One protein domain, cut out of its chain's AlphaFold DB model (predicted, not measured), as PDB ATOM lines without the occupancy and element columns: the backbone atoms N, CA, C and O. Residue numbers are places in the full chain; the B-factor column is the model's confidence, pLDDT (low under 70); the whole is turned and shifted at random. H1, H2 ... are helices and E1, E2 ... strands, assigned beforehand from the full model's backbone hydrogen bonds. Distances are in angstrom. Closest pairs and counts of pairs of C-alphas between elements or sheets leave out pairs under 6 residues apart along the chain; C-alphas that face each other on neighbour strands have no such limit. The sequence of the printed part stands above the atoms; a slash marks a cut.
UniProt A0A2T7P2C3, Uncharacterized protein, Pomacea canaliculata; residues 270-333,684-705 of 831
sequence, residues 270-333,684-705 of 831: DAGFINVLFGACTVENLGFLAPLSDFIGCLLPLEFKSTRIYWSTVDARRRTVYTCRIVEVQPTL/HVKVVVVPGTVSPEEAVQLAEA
ATOM      1  N   ASP A 270     192.638 220.215 250.144       70.81
ATOM      2  CA  ASP A 270     191.556 220.406 249.174       70.81
ATOM      3  C   ASP A 270     191.904 219.645 247.885       70.81
ATOM      4  O   ASP A 270     192.960 219.879 247.293       70.81
ATOM      5  N   ALA A 271     191.027 218.721 247.479       68.00
ATOM      6  CA  ALA A 271     191.248 217.795 246.371       68.00
ATOM      7  C   ALA A 271     191.588 218.501 245.049       68.00
ATOM      8  O   ALA A 271     192.409 217.987 244.293       68.00
ATOM      9  N   GLY A 272     191.054 219.707 244.813       68.38
ATOM     10  CA  GLY A 272     191.341 220.500 243.608       68.38
ATOM     11  C   GLY A 272     192.789 221.003 243.486       68.38
ATOM     12  O   GLY A 272     193.160 221.545 242.446       68.38
ATOM     13  N   PHE A 273     193.611 220.826 244.527       68.88
ATOM     14  CA  PHE A 273     195.033 221.187 244.547       68.88
ATOM     15  C   PHE A 273     195.967 219.976 244.731       68.88
ATOM     16  O   PHE A 273     197.189 220.143 244.735       68.88
ATOM     17  N   ILE A 274     195.426 218.758 244.872       74.44
ATOM     18  CA  ILE A 274     196.222 217.535 245.033       74.44
ATOM     19  C   ILE A 274     196.629 217.016 243.650       74.44
ATOM     20  O   ILE A 274     195.848 216.362 242.966       74.44
ATOM     21  N   ASN A 275     197.883 217.262 243.272       76.69
ATOM     22  CA  ASN A 275     198.532 216.558 242.166       76.69
ATOM     23  C   ASN A 275     199.306 215.366 242.750       76.69
ATOM     24  O   ASN A 275     199.982 215.530 243.769       76.69
ATOM     25  N   VAL A 276     199.239 214.182 242.132       79.75
ATOM     26  CA  VAL A 276     199.923 212.974 242.641       79.75
ATOM     27  C   VAL A 276     200.826 212.372 241.569       79.75
ATOM     28  O   VAL A 276     200.355 212.038 240.488       79.75
ATOM     29  N   LEU A 277     202.117 212.221 241.871       80.62
ATOM     30  CA  LEU A 277     203.128 211.706 240.943       80.62
ATOM     31  C   LEU A 277     203.508 210.255 241.289       80.62
ATOM     32  O   LEU A 277     204.111 209.989 242.327       80.62
ATOM     33  N   PHE A 278     203.211 209.328 240.380       80.00
ATOM     34  CA  PHE A 278     203.542 207.906 240.451       80.00
ATOM     35  C   PHE A 278     204.492 207.525 239.305       80.00
ATOM     36  O   PHE A 278     204.087 207.026 238.250       80.00
ATOM     37  N   GLY A 279     205.789 207.780 239.503       78.50
ATOM     38  CA  GLY A 279     206.832 207.483 238.519       78.50
ATOM     39  C   GLY A 279     206.679 208.320 237.246       78.50
ATOM     40  O   GLY A 279     207.006 209.500 237.243       78.50
ATOM     41  N   ALA A 280     206.194 207.698 236.169       77.81
ATOM     42  CA  ALA A 280     205.932 208.355 234.884       77.81
ATOM     43  C   ALA A 280     204.492 208.896 234.739       77.81
ATOM     44  O   ALA A 280     204.168 209.438 233.685       77.81
ATOM     45  N   CYS A 281     203.632 208.707 235.748       83.88
ATOM     46  CA  CYS A 281     202.226 209.120 235.760       83.88
ATOM     47  C   CYS A 281     201.999 210.289 236.727       83.88
ATOM     48  O   CYS A 281     202.400 210.183 237.884       83.88
ATOM     49  N   THR A 282     201.307 211.342 236.300       85.50
ATOM     50  CA  THR A 282     200.800 212.412 237.167       85.50
ATOM     51  C   THR A 282     199.274 212.413 237.133       85.50
ATOM     52  O   THR A 282     198.672 212.586 236.080       85.50
ATOM     53  N   VAL A 283     198.624 212.277 238.286       87.19
ATOM     54  CA  VAL A 283     197.207 212.628 238.446       87.19
ATOM     55  C   VAL A 283     197.135 214.142 238.644       87.19
ATOM     56  O   VAL A 283     197.635 214.652 239.645       87.19
ATOM     57  N   GLU A 284     196.560 214.855 237.674       83.44
ATOM     58  CA  GLU A 284     196.343 216.312 237.704       83.44
ATOM     59  C   GLU A 284     195.022 216.701 238.377       83.44
ATOM     60  O   GLU A 284     194.889 217.811 238.891       83.44
ATOM     61  N   ASN A 285     194.018 215.825 238.299       85.00
ATOM     62  CA  ASN A 285     192.730 216.011 238.947       85.00
ATOM     63  C   ASN A 285     192.172 214.652 239.369       85.00
ATOM     64  O   ASN A 285     192.077 213.742 238.547       85.00
ATOM     65  N   LEU A 286     191.767 214.536 240.633       85.94
ATOM     66  CA  LEU A 286     191.075 213.354 241.158       85.94
ATOM     67  C   LEU A 286     189.597 213.299 240.732       85.94
ATOM     68  O   LEU A 286     188.970 212.255 240.878       85.94
ATOM     69  N   GLY A 287     189.056 214.397 240.193       86.31
ATOM     70  CA  GLY A 287     187.661 214.494 239.776       86.31
ATOM     71  C   GLY A 287     186.687 214.600 240.952       86.31
ATOM     72  O   GLY A 287     187.069 214.926 242.080       86.31
ATOM     73  N   PHE A 288     185.410 214.338 240.686       85.38
ATOM     74  CA  PHE A 288     184.348 214.276 241.690       85.38
ATOM     75  C   PHE A 288     183.387 213.117 241.409       85.38
ATOM     76  O   PHE A 288     183.232 212.689 240.270       85.38
ATOM     77  N   LEU A 289     182.728 212.609 242.453       87.62
ATOM     78  CA  LEU A 289     181.713 211.565 242.313       87.62
ATOM     79  C   LEU A 289     180.331 212.194 242.098       87.62
ATOM     80  O   LEU A 289     179.875 212.997 242.918       87.62
ATOM     81  N   ALA A 290     179.673 211.803 241.011       84.38
ATOM     82  CA  ALA A 290     178.262 212.052 240.718       84.38
ATOM     83  C   ALA A 290     177.481 210.717 240.743       84.38
ATOM     84  O   ALA A 290     178.113 209.666 240.827       84.38
ATOM     85  N   PRO A 291     176.136 210.703 240.632       82.88
ATOM     86  CA  PRO A 291     175.389 209.451 240.460       82.88
ATOM     87  C   PRO A 291     175.860 208.648 239.238       82.88
ATOM     88  O   PRO A 291     175.991 207.435 239.319       82.88
ATOM     89  N   LEU A 292     176.223 209.340 238.152       81.38
ATOM     90  CA  LEU A 292     176.803 208.741 236.944       81.38
ATOM     91  C   LEU A 292     178.226 208.179 237.149       81.38
ATOM     92  O   LEU A 292     178.751 207.535 236.255       81.38
ATOM     93  N   SER A 293     178.878 208.426 238.292       83.19
ATOM     94  CA  SER A 293     180.211 207.881 238.601       83.19
ATOM     95  C   SER A 293     180.178 206.491 239.240       83.19
ATOM     96  O   SER A 293     181.250 205.917 239.432       83.19
ATOM     97  N   ASP A 294     179.005 205.989 239.634       83.44
ATOM     98  CA  ASP A 294     178.845 204.761 240.422       83.44
ATOM     99  C   ASP A 294     178.435 203.590 239.515       83.44
ATOM    100  O   ASP A 294     177.264 203.424 239.174       83.44
ATOM    101  N   PHE A 295     179.420 202.802 239.078       78.75
ATOM    102  CA  PHE A 295     179.230 201.654 238.192       78.75
ATOM    103  C   PHE A 295     179.366 200.336 238.963       78.75
ATOM    104  O   PHE A 295     179.998 200.252 240.019       78.75
ATOM    105  N   ILE A 296     178.795 199.258 238.420       77.81
ATOM    106  CA  ILE A 296     178.827 197.936 239.060       77.81
ATOM    107  C   ILE A 296     180.275 197.423 239.123       77.81
ATOM    108  O   ILE A 296     180.808 196.886 238.156       77.81
ATOM    109  N   GLY A 297     180.903 197.579 240.290       78.62
ATOM    110  CA  GLY A 297     182.270 197.134 240.570       78.62
ATOM    111  C   GLY A 297     183.367 198.189 240.374       78.62
ATOM    112  O   GLY A 297     184.516 197.900 240.707       78.62
ATOM    113  N   CYS A 298     183.061 199.403 239.901       82.12
ATOM    114  CA  CYS A 298     184.057 200.466 239.736       82.12
ATOM    115  C   CYS A 298     183.480 201.879 239.940       82.12
ATOM    116  O   CYS A 298     182.294 202.126 239.756       82.12
ATOM    117  N   LEU A 299     184.344 202.825 240.321       86.75
ATOM    118  CA  LEU A 299     184.002 204.244 240.430       86.75
ATOM    119  C   LEU A 299     184.747 205.031 239.350       86.75
ATOM    120  O   LEU A 299     185.970 204.922 239.256       86.75
ATOM    121  N   LEU A 300     184.027 205.851 238.582       87.00
ATOM    122  CA  LEU A 300     184.571 206.703 237.517       87.00
ATOM    123  C   LEU A 300     184.339 208.193 237.851       87.00
ATOM    124  O   LEU A 300     183.299 208.752 237.493       87.00
ATOM    125  N   PRO A 301     185.270 208.867 238.562       88.75
ATOM    126  CA  PRO A 301     185.091 210.261 238.961       88.75
ATOM    127  C   PRO A 301     185.071 211.200 237.750       88.75
ATOM    128  O   PRO A 301     186.011 211.221 236.956       88.75
ATOM    129  N   LEU A 302     184.030 212.023 237.633       86.75
ATOM    130  CA  LEU A 302     183.914 213.018 236.568       86.75
ATOM    131  C   LEU A 302     185.007 214.086 236.697       86.75
ATOM    132  O   LEU A 302     185.388 214.481 237.802       86.75
ATOM    133  N   GLU A 303     185.522 214.549 235.558       86.44
ATOM    134  CA  GLU A 303     186.692 215.429 235.444       86.44
ATOM    135  C   GLU A 303     188.000 214.865 236.031       86.44
ATOM    136  O   GLU A 303     188.981 215.604 236.161       86.44
ATOM    137  N   PHE A 304     188.078 213.561 236.330       87.94
ATOM    138  CA  PHE A 304     189.369 212.914 236.568       87.94
ATOM    139  C   PHE A 304     190.302 213.177 235.379       87.94
ATOM    140  O   PHE A 304     189.904 213.039 234.219       87.94
ATOM    141  N   LYS A 305     191.553 213.545 235.669       88.38
ATOM    142  CA  LYS A 305     192.600 213.741 234.665       88.38
ATOM    143  C   LYS A 305     193.923 213.189 235.171       88.38
ATOM    144  O   LYS A 305     194.432 213.634 236.202       88.38
ATOM    145  N   SER A 306     194.537 212.320 234.379       88.88
ATOM    146  CA  SER A 306     195.929 211.913 234.552       88.88
ATOM    147  C   SER A 306     196.715 212.022 233.247       88.88
ATOM    148  O   SER A 306     196.169 211.921 232.150       88.88
ATOM    149  N   THR A 307     198.016 212.247 233.368       88.62
ATOM    150  CA  THR A 307     198.988 212.217 232.276       88.62
ATOM    151  C   THR A 307     200.012 211.125 232.556       88.62
ATOM    152  O   THR A 307     200.428 210.938 233.696       88.62
ATOM    153  N   ARG A 308     200.455 210.381 231.541       86.25
ATOM    154  CA  ARG A 308     201.523 209.384 231.696       86.25
ATOM    155  C   ARG A 308     202.440 209.365 230.487       86.25
ATOM    156  O   ARG A 308     201.973 209.378 229.351       86.25
ATOM    157  N   ILE A 309     203.746 209.329 230.730       83.19
ATOM    158  CA  ILE A 309     204.719 209.127 229.655       83.19
ATOM    159  C   ILE A 309     204.750 207.648 229.264       83.19
ATOM    160  O   ILE A 309     204.975 206.780 230.108       83.19
ATOM    161  N   TYR A 310     204.602 207.399 227.966       81.25
ATOM    162  CA  TYR A 310     204.866 206.123 227.304       81.25
ATOM    163  C   TYR A 310     205.807 206.354 226.107       81.25
ATOM    164  O   TYR A 310     206.129 207.498 225.764       81.25
ATOM    165  N   TRP A 311     206.260 205.283 225.456       80.44
ATOM    166  CA  TRP A 311     206.819 205.390 224.105       80.44
ATOM    167  C   TRP A 311     205.703 205.742 223.114       80.44
ATOM    168  O   TRP A 311     204.547 205.383 223.327       80.44
ATOM    169  N   SER A 312     206.022 206.489 222.059       76.50
ATOM    170  CA  SER A 312     205.051 206.808 221.016       76.50
ATOM    171  C   SER A 312     204.861 205.607 220.095       76.50
ATOM    172  O   SER A 312     205.828 205.081 219.550       76.50
ATOM    173  N   THR A 313     203.605 205.244 219.851       74.69
ATOM    174  CA  THR A 313     203.210 204.234 218.855       74.69
ATOM    175  C   THR A 313     203.546 204.627 217.409       74.69
ATOM    176  O   THR A 313     203.522 203.772 216.532       74.69
ATOM    177  N   VAL A 314     203.887 205.897 217.152       72.50
ATOM    178  CA  VAL A 314     204.288 206.416 215.827       72.50
ATOM    179  C   VAL A 314     205.815 206.512 215.685       72.50
ATOM    180  O   VAL A 314     206.350 206.399 214.588       72.50
ATOM    181  N   ASP A 315     206.539 206.695 216.793       67.81
ATOM    182  CA  ASP A 315     208.004 206.668 216.824       67.81
ATOM    183  C   ASP A 315     208.497 206.088 218.152       67.81
ATOM    184  O   ASP A 315     208.599 206.794 219.158       67.81
ATOM    185  N   ALA A 316     208.874 204.809 218.137       72.62
ATOM    186  CA  ALA A 316     209.330 204.076 219.318       72.62
ATOM    187  C   ALA A 316     210.586 204.669 219.996       72.62
ATOM    188  O   ALA A 316     210.904 204.302 221.123       72.62
ATOM    189  N   ARG A 317     211.304 205.605 219.351       64.62
ATOM    190  CA  ARG A 317     212.443 206.335 219.950       64.62
ATOM    191  C   ARG A 317     211.997 207.571 220.733       64.62
ATOM    192  O   ARG A 317     212.763 208.106 221.536       64.62
ATOM    193  N   ARG A 318     210.777 208.059 220.493       65.44
ATOM    194  CA  ARG A 318     210.204 209.243 221.129       65.44
ATOM    195  C   ARG A 318     209.302 208.820 222.278       65.44
ATOM    196  O   ARG A 318     208.304 208.135 222.091       65.44
ATOM    197  N   ARG A 319     209.596 209.314 223.478       77.38
ATOM    198  CA  ARG A 319     208.628 209.294 224.582       77.38
ATOM    199  C   ARG A 319     207.614 210.420 224.391       77.38
ATOM    200  O   ARG A 319     208.006 211.545 224.076       77.38
ATOM    201  N   THR A 320     206.334 210.132 224.599       78.69
ATOM    202  CA  THR A 320     205.248 211.115 224.522       78.69
ATOM    203  C   THR A 320     204.314 210.991 225.724       78.69
ATOM    204  O   THR A 320     204.244 209.944 226.368       78.69
ATOM    205  N   VAL A 321     203.624 212.081 226.055       82.75
ATOM    206  CA  VAL A 321     202.647 212.122 227.146       82.75
ATOM    207  C   VAL A 321     201.291 211.702 226.591       82.75
ATOM    208  O   VAL A 321     200.796 212.326 225.658       82.75
ATOM    209  N   TYR A 322     200.675 210.680 227.176       82.25
ATOM    210  CA  TYR A 322     199.268 210.346 226.964       82.25
ATOM    211  C   TYR A 322     198.448 210.937 228.112       82.25
ATOM    212  O   TYR A 322     198.891 210.918 229.260       82.25
ATOM    213  N   THR A 323     197.268 211.472 227.812       86.00
ATOM    214  CA  THR A 323     196.336 212.039 228.793       86.00
ATOM    215  C   THR A 323     195.089 211.171 228.852       86.00
ATOM    216  O   THR A 323     194.431 210.990 227.831       86.00
ATOM    217  N   CYS A 324     194.754 210.666 230.036       88.56
ATOM    218  CA  CYS A 324     193.463 210.054 230.330       88.56
ATOM    219  C   CYS A 324     192.553 211.101 230.985       88.56
ATOM    220  O   CYS A 324     192.978 211.809 231.904       88.56
ATOM    221  N   ARG A 325     191.308 211.201 230.515       87.25
ATOM    222  CA  ARG A 325     190.237 211.986 231.134       87.25
ATOM    223  C   ARG A 325     188.973 211.152 231.272       87.25
ATOM    224  O   ARG A 325     188.668 210.350 230.396       87.25
ATOM    225  N   ILE A 326     188.214 211.403 232.333       88.31
ATOM    226  CA  ILE A 326     186.840 210.915 232.486       88.31
ATOM    227  C   ILE A 326     185.915 212.124 232.351       88.31
ATOM    228  O   ILE A 326     186.058 213.096 233.096       88.31
ATOM    229  N   VAL A 327     184.995 212.079 231.390       84.38
ATOM    230  CA  VAL A 327     184.060 213.173 231.087       84.38
ATOM    231  C   VAL A 327     182.628 212.652 230.977       84.38
ATOM    232  O   VAL A 327     182.396 211.528 230.535       84.38
ATOM    233  N   GLU A 328     181.666 213.477 231.380       83.00
ATOM    234  CA  GLU A 328     180.246 213.247 231.099       83.00
ATOM    235  C   GLU A 328     179.977 213.593 229.627       83.00
ATOM    236  O   GLU A 328     180.387 214.656 229.155       83.00
ATOM    237  N   VAL A 329     179.304 212.701 228.900       77.75
ATOM    238  CA  VAL A 329     178.898 212.910 227.507       77.75
ATOM    239  C   VAL A 329     177.384 212.792 227.427       77.75
ATOM    240  O   VAL A 329     176.810 211.707 227.536       77.75
ATOM    241  N   GLN A 330     176.727 213.930 227.216       70.62
ATOM    242  CA  GLN A 330     175.303 213.951 226.911       70.62
ATOM    243  C   GLN A 330     175.104 213.425 225.483       70.62
ATOM    244  O   GLN A 330     175.733 213.958 224.565       70.62
ATOM    245  N   PRO A 331     174.273 212.387 225.266       61.69
ATOM    246  CA  PRO A 331     174.035 211.861 223.930       61.69
ATOM    247  C   PRO A 331     173.390 212.940 223.056       61.69
ATOM    248  O   PRO A 331     172.375 213.540 223.417       61.69
ATOM    249  N   THR A 332     173.981 213.198 221.890       52.53
ATOM    250  CA  THR A 332     173.432 214.135 220.912       52.53
ATOM    251  C   THR A 332     172.135 213.568 220.341       52.53
ATOM    252  O   THR A 332     172.143 212.622 219.559       52.53
ATOM    253  N   LEU A 333     170.998 214.162 220.720       51.53
ATOM    254  CA  LEU A 333     169.668 213.812 220.207       51.53
ATOM    255  C   LEU A 333     169.475 214.270 218.749       51.53
ATOM    256  O   LEU A 333     168.618 215.093 218.434       51.53
ATOM    257  N   HIS A 684     175.762 209.198 229.586       63.72
ATOM    258  CA  HIS A 684     176.926 208.304 229.564       63.72
ATOM    259  C   HIS A 684     178.212 208.965 230.098       63.72
ATOM    260  O   HIS A 684     178.506 210.128 229.812       63.72
ATOM    261  N   VAL A 685     179.043 208.195 230.806       52.91
ATOM    262  CA  VAL A 685     180.414 208.594 231.171       52.91
ATOM    263  C   VAL A 685     181.398 207.995 230.173       52.91
ATOM    264  O   VAL A 685     181.439 206.781 229.993       52.91
ATOM    265  N   LYS A 686     182.217 208.840 229.538       64.50
ATOM    266  CA  LYS A 686     183.221 208.420 228.552       64.50
ATOM    267  C   LYS A 686     184.626 208.575 229.124       64.50
ATOM    268  O   LYS A 686     185.020 209.656 229.572       64.50
ATOM    269  N   VAL A 687     185.404 207.497 229.066       62.66
ATOM    270  CA  VAL A 687     186.852 207.538 229.301       62.66
ATOM    271  C   VAL A 687     187.530 207.888 227.977       62.66
ATOM    272  O   VAL A 687     187.347 207.198 226.978       62.66
ATOM    273  N   VAL A 688     188.298 208.975 227.956       70.19
ATOM    274  CA  VAL A 688     188.999 209.479 226.768       70.19
ATOM    275  C   VAL A 688     190.498 209.446 227.040       70.19
ATOM    276  O   VAL A 688     191.000 210.189 227.885       70.19
ATOM    277  N   VAL A 689     191.222 208.585 226.321       65.88
ATOM    278  CA  VAL A 689     192.685 208.470 226.397       65.88
ATOM    279  C   VAL A 689     193.284 208.925 225.075       65.88
ATOM    280  O   VAL A 689     193.023 208.316 224.044       65.88
ATOM    281  N   VAL A 690     194.105 209.978 225.093       63.41
ATOM    282  CA  VAL A 690     194.716 210.532 223.872       63.41
ATOM    283  C   VAL A 690     196.189 210.905 224.035       63.41
ATOM    284  O   VAL A 690     196.594 211.377 225.101       63.41
ATOM    285  N   PRO A 691     197.022 210.736 222.989       56.62
ATOM    286  CA  PRO A 691     198.369 211.287 222.971       56.62
ATOM    287  C   PRO A 691     198.298 212.821 222.952       56.62
ATOM    288  O   PRO A 691     197.605 213.411 222.127       56.62
ATOM    289  N   GLY A 692     199.064 213.485 223.818       47.75
ATOM    290  CA  GLY A 692     199.100 214.947 223.990       47.75
ATOM    291  C   GLY A 692     199.697 215.740 222.819       47.75
ATOM    292  O   GLY A 692     200.105 216.885 222.997       47.75
ATOM    293  N   THR A 693     199.792 215.126 221.641       43.38
ATOM    294  CA  THR A 693     200.038 215.770 220.344       43.38
ATOM    295  C   THR A 693     198.742 216.128 219.608       43.38
ATOM    296  O   THR A 693     198.813 216.816 218.598       43.38
ATOM    297  N   VAL A 694     197.590 215.654 220.092       43.66
ATOM    298  CA  VAL A 694     196.243 215.909 219.556       43.66
ATOM    299  C   VAL A 694     195.524 216.898 220.481       43.66
ATOM    300  O   VAL A 694     195.672 216.812 221.704       43.66
ATOM    301  N   SER A 695     194.770 217.855 219.934       41.47
ATOM    302  CA  SER A 695     194.020 218.818 220.753       41.47
ATOM    303  C   SER A 695     192.825 218.162 221.469       41.47
ATOM    304  O   SER A 695     192.335 217.124 221.026       41.47
ATOM    305  N   PRO A 696     192.297 218.752 222.562       40.94
ATOM    306  CA  PRO A 696     191.145 218.193 223.278       40.94
ATOM    307  C   PRO A 696     189.858 218.075 222.446       40.94
ATOM    308  O   PRO A 696     188.975 217.315 222.827       40.94
ATOM    309  N   GLU A 697     189.746 218.816 221.342       45.44
ATOM    310  CA  GLU A 697     188.569 218.832 220.465       45.44
ATOM    311  C   GLU A 697     188.685 217.743 219.385       45.44
ATOM    312  O   GLU A 697     187.793 216.903 219.260       45.44
ATOM    313  N   GLU A 698     189.836 217.657 218.706       47.34
ATOM    314  CA  GLU A 698     190.179 216.539 217.806       47.34
ATOM    315  C   GLU A 698     190.146 215.187 218.544       47.34
ATOM    316  O   GLU A 698     189.727 214.176 217.988       47.34
ATOM    317  N   ALA A 699     190.557 215.168 219.817       47.56
ATOM    318  CA  ALA A 699     190.543 213.993 220.687       47.56
ATOM    319  C   ALA A 699     189.143 213.394 220.882       47.56
ATOM    320  O   ALA A 699     188.988 212.172 220.867       47.56
ATOM    321  N   VAL A 700     188.131 214.245 221.075       47.12
ATOM    322  CA  VAL A 700     186.737 213.809 221.227       47.12
ATOM    323  C   VAL A 700     186.193 213.325 219.885       47.12
ATOM    324  O   VAL A 700     185.641 212.230 219.831       47.12
ATOM    325  N   GLN A 701     186.456 214.065 218.804       48.00
ATOM    326  CA  GLN A 701     186.016 213.724 217.445       48.00
ATOM    327  C   GLN A 701     186.600 212.386 216.953       48.00
ATOM    328  O   GLN A 701     185.871 211.558 216.413       48.00
ATOM    329  N   LEU A 702     187.888 212.117 217.198       51.38
ATOM    330  CA  LEU A 702     188.517 210.821 216.898       51.38
ATOM    331  C   LEU A 702     187.884 209.676 217.703       51.38
ATOM    332  O   LEU A 702     187.614 208.608 217.158       51.38
ATOM    333  N   ALA A 703     187.596 209.911 218.986       45.19
ATOM    334  CA  ALA A 703     186.919 208.945 219.848       45.19
ATOM    335  C   ALA A 703     185.410 208.800 219.549       45.19
ATOM    336  O   ALA A 703     184.749 207.953 220.150       45.19
ATOM    337  N   GLU A 704     184.832 209.636 218.687       47.72
ATOM    338  CA  GLU A 704     183.466 209.512 218.165       47.72
ATOM    339  C   GLU A 704     183.458 208.793 216.812       47.72
ATOM    340  O   GLU A 704     182.655 207.883 216.624       47.72
ATOM    341  N   ALA A 705     184.404 209.109 215.922       45.50
ATOM    342  CA  ALA A 705     184.581 208.427 214.640       45.50
ATOM    343  C   ALA A 705     184.842 206.919 214.810       45.50
ATOM    344  O   ALA A 705     184.161 206.107 214.189       45.50
TER     345      ALA A 705
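Overview. This is residues 270 to 333 and 684 to 705 of the 831 residues of an uncharacterized protein of Pomacea canaliculata (UniProt A0A2T7P2C3). A single, twisted sheet of five antiparallel strands makes the body, with one short helix, H1, beside its E5 edge. A long looped link, residues 286 to 304, joins E2 to E3, and E4 is the longest strand. The printed part has 86 residues, with the named elements E1, E2, E3, E4, E5 and H1 in that order along the chain; the sheet runs in the same order, E1 to E5, and the class is mixed, helices and strands. The whole is only just compact, close to loose, with a radius of gyration of the C-alphas of 14.3 A, and spans 42 by 36 by 24 A.

Arrangement. E1, residues 276 to 278, is an edge strand and forms a hairpin with E2, residues 281 to 285; N 278 and O 281 are 2.8 A apart, within hydrogen-bond range. E2 forms a hairpin with E3, residues 305 to 311, with N 282 and O 307 at 2.8 A. E3 forms a hairpin with E4, residues 319 to 329, with N 308 and O 322 at 2.8 A. These four strands are a meander, each the antiparallel neighbour of the one before. E5, residues 684 to 691, is the other edge strand, antiparallel to E4 at 165 degrees, with N 325 and O 688 at 2.8 A. E1 and E5 are apart. H1, residues 696 to 705, is on the sheet at a height of 5.6 A, over none of its strands; its closest C-alphas to E5 are those of Val 690 and Ala 699, 6.3 A. In H1, 5 of 6 O i to N i+4 pairs are within hydrogen-bond range.

Along the chain. E1 begins at C-alpha 276, (199.923, 212.974, 242.641), and is 6.6 A long; E2 is 12.2 A and E3 19.6 A. E4 runs 30.1 A from C-alpha 319 at (208.628, 209.294, 224.582). E5 is 22.6 A, and H1, 14.6 A, ends at C-alpha 705, (184.581, 208.427, 214.640).

Size, cuts and confidence. The C-alphas farthest apart, those of Arg 317 and Leu 333, are 43.4 A apart. Residues 334 to 683 are not printed, and C-alphas 333 and 684 are 13.1 A apart across the cut. The link from E2 to E3 is long, 19 residues. The model's mean pLDDT is 72.5 over the printed part, and 47 in H1.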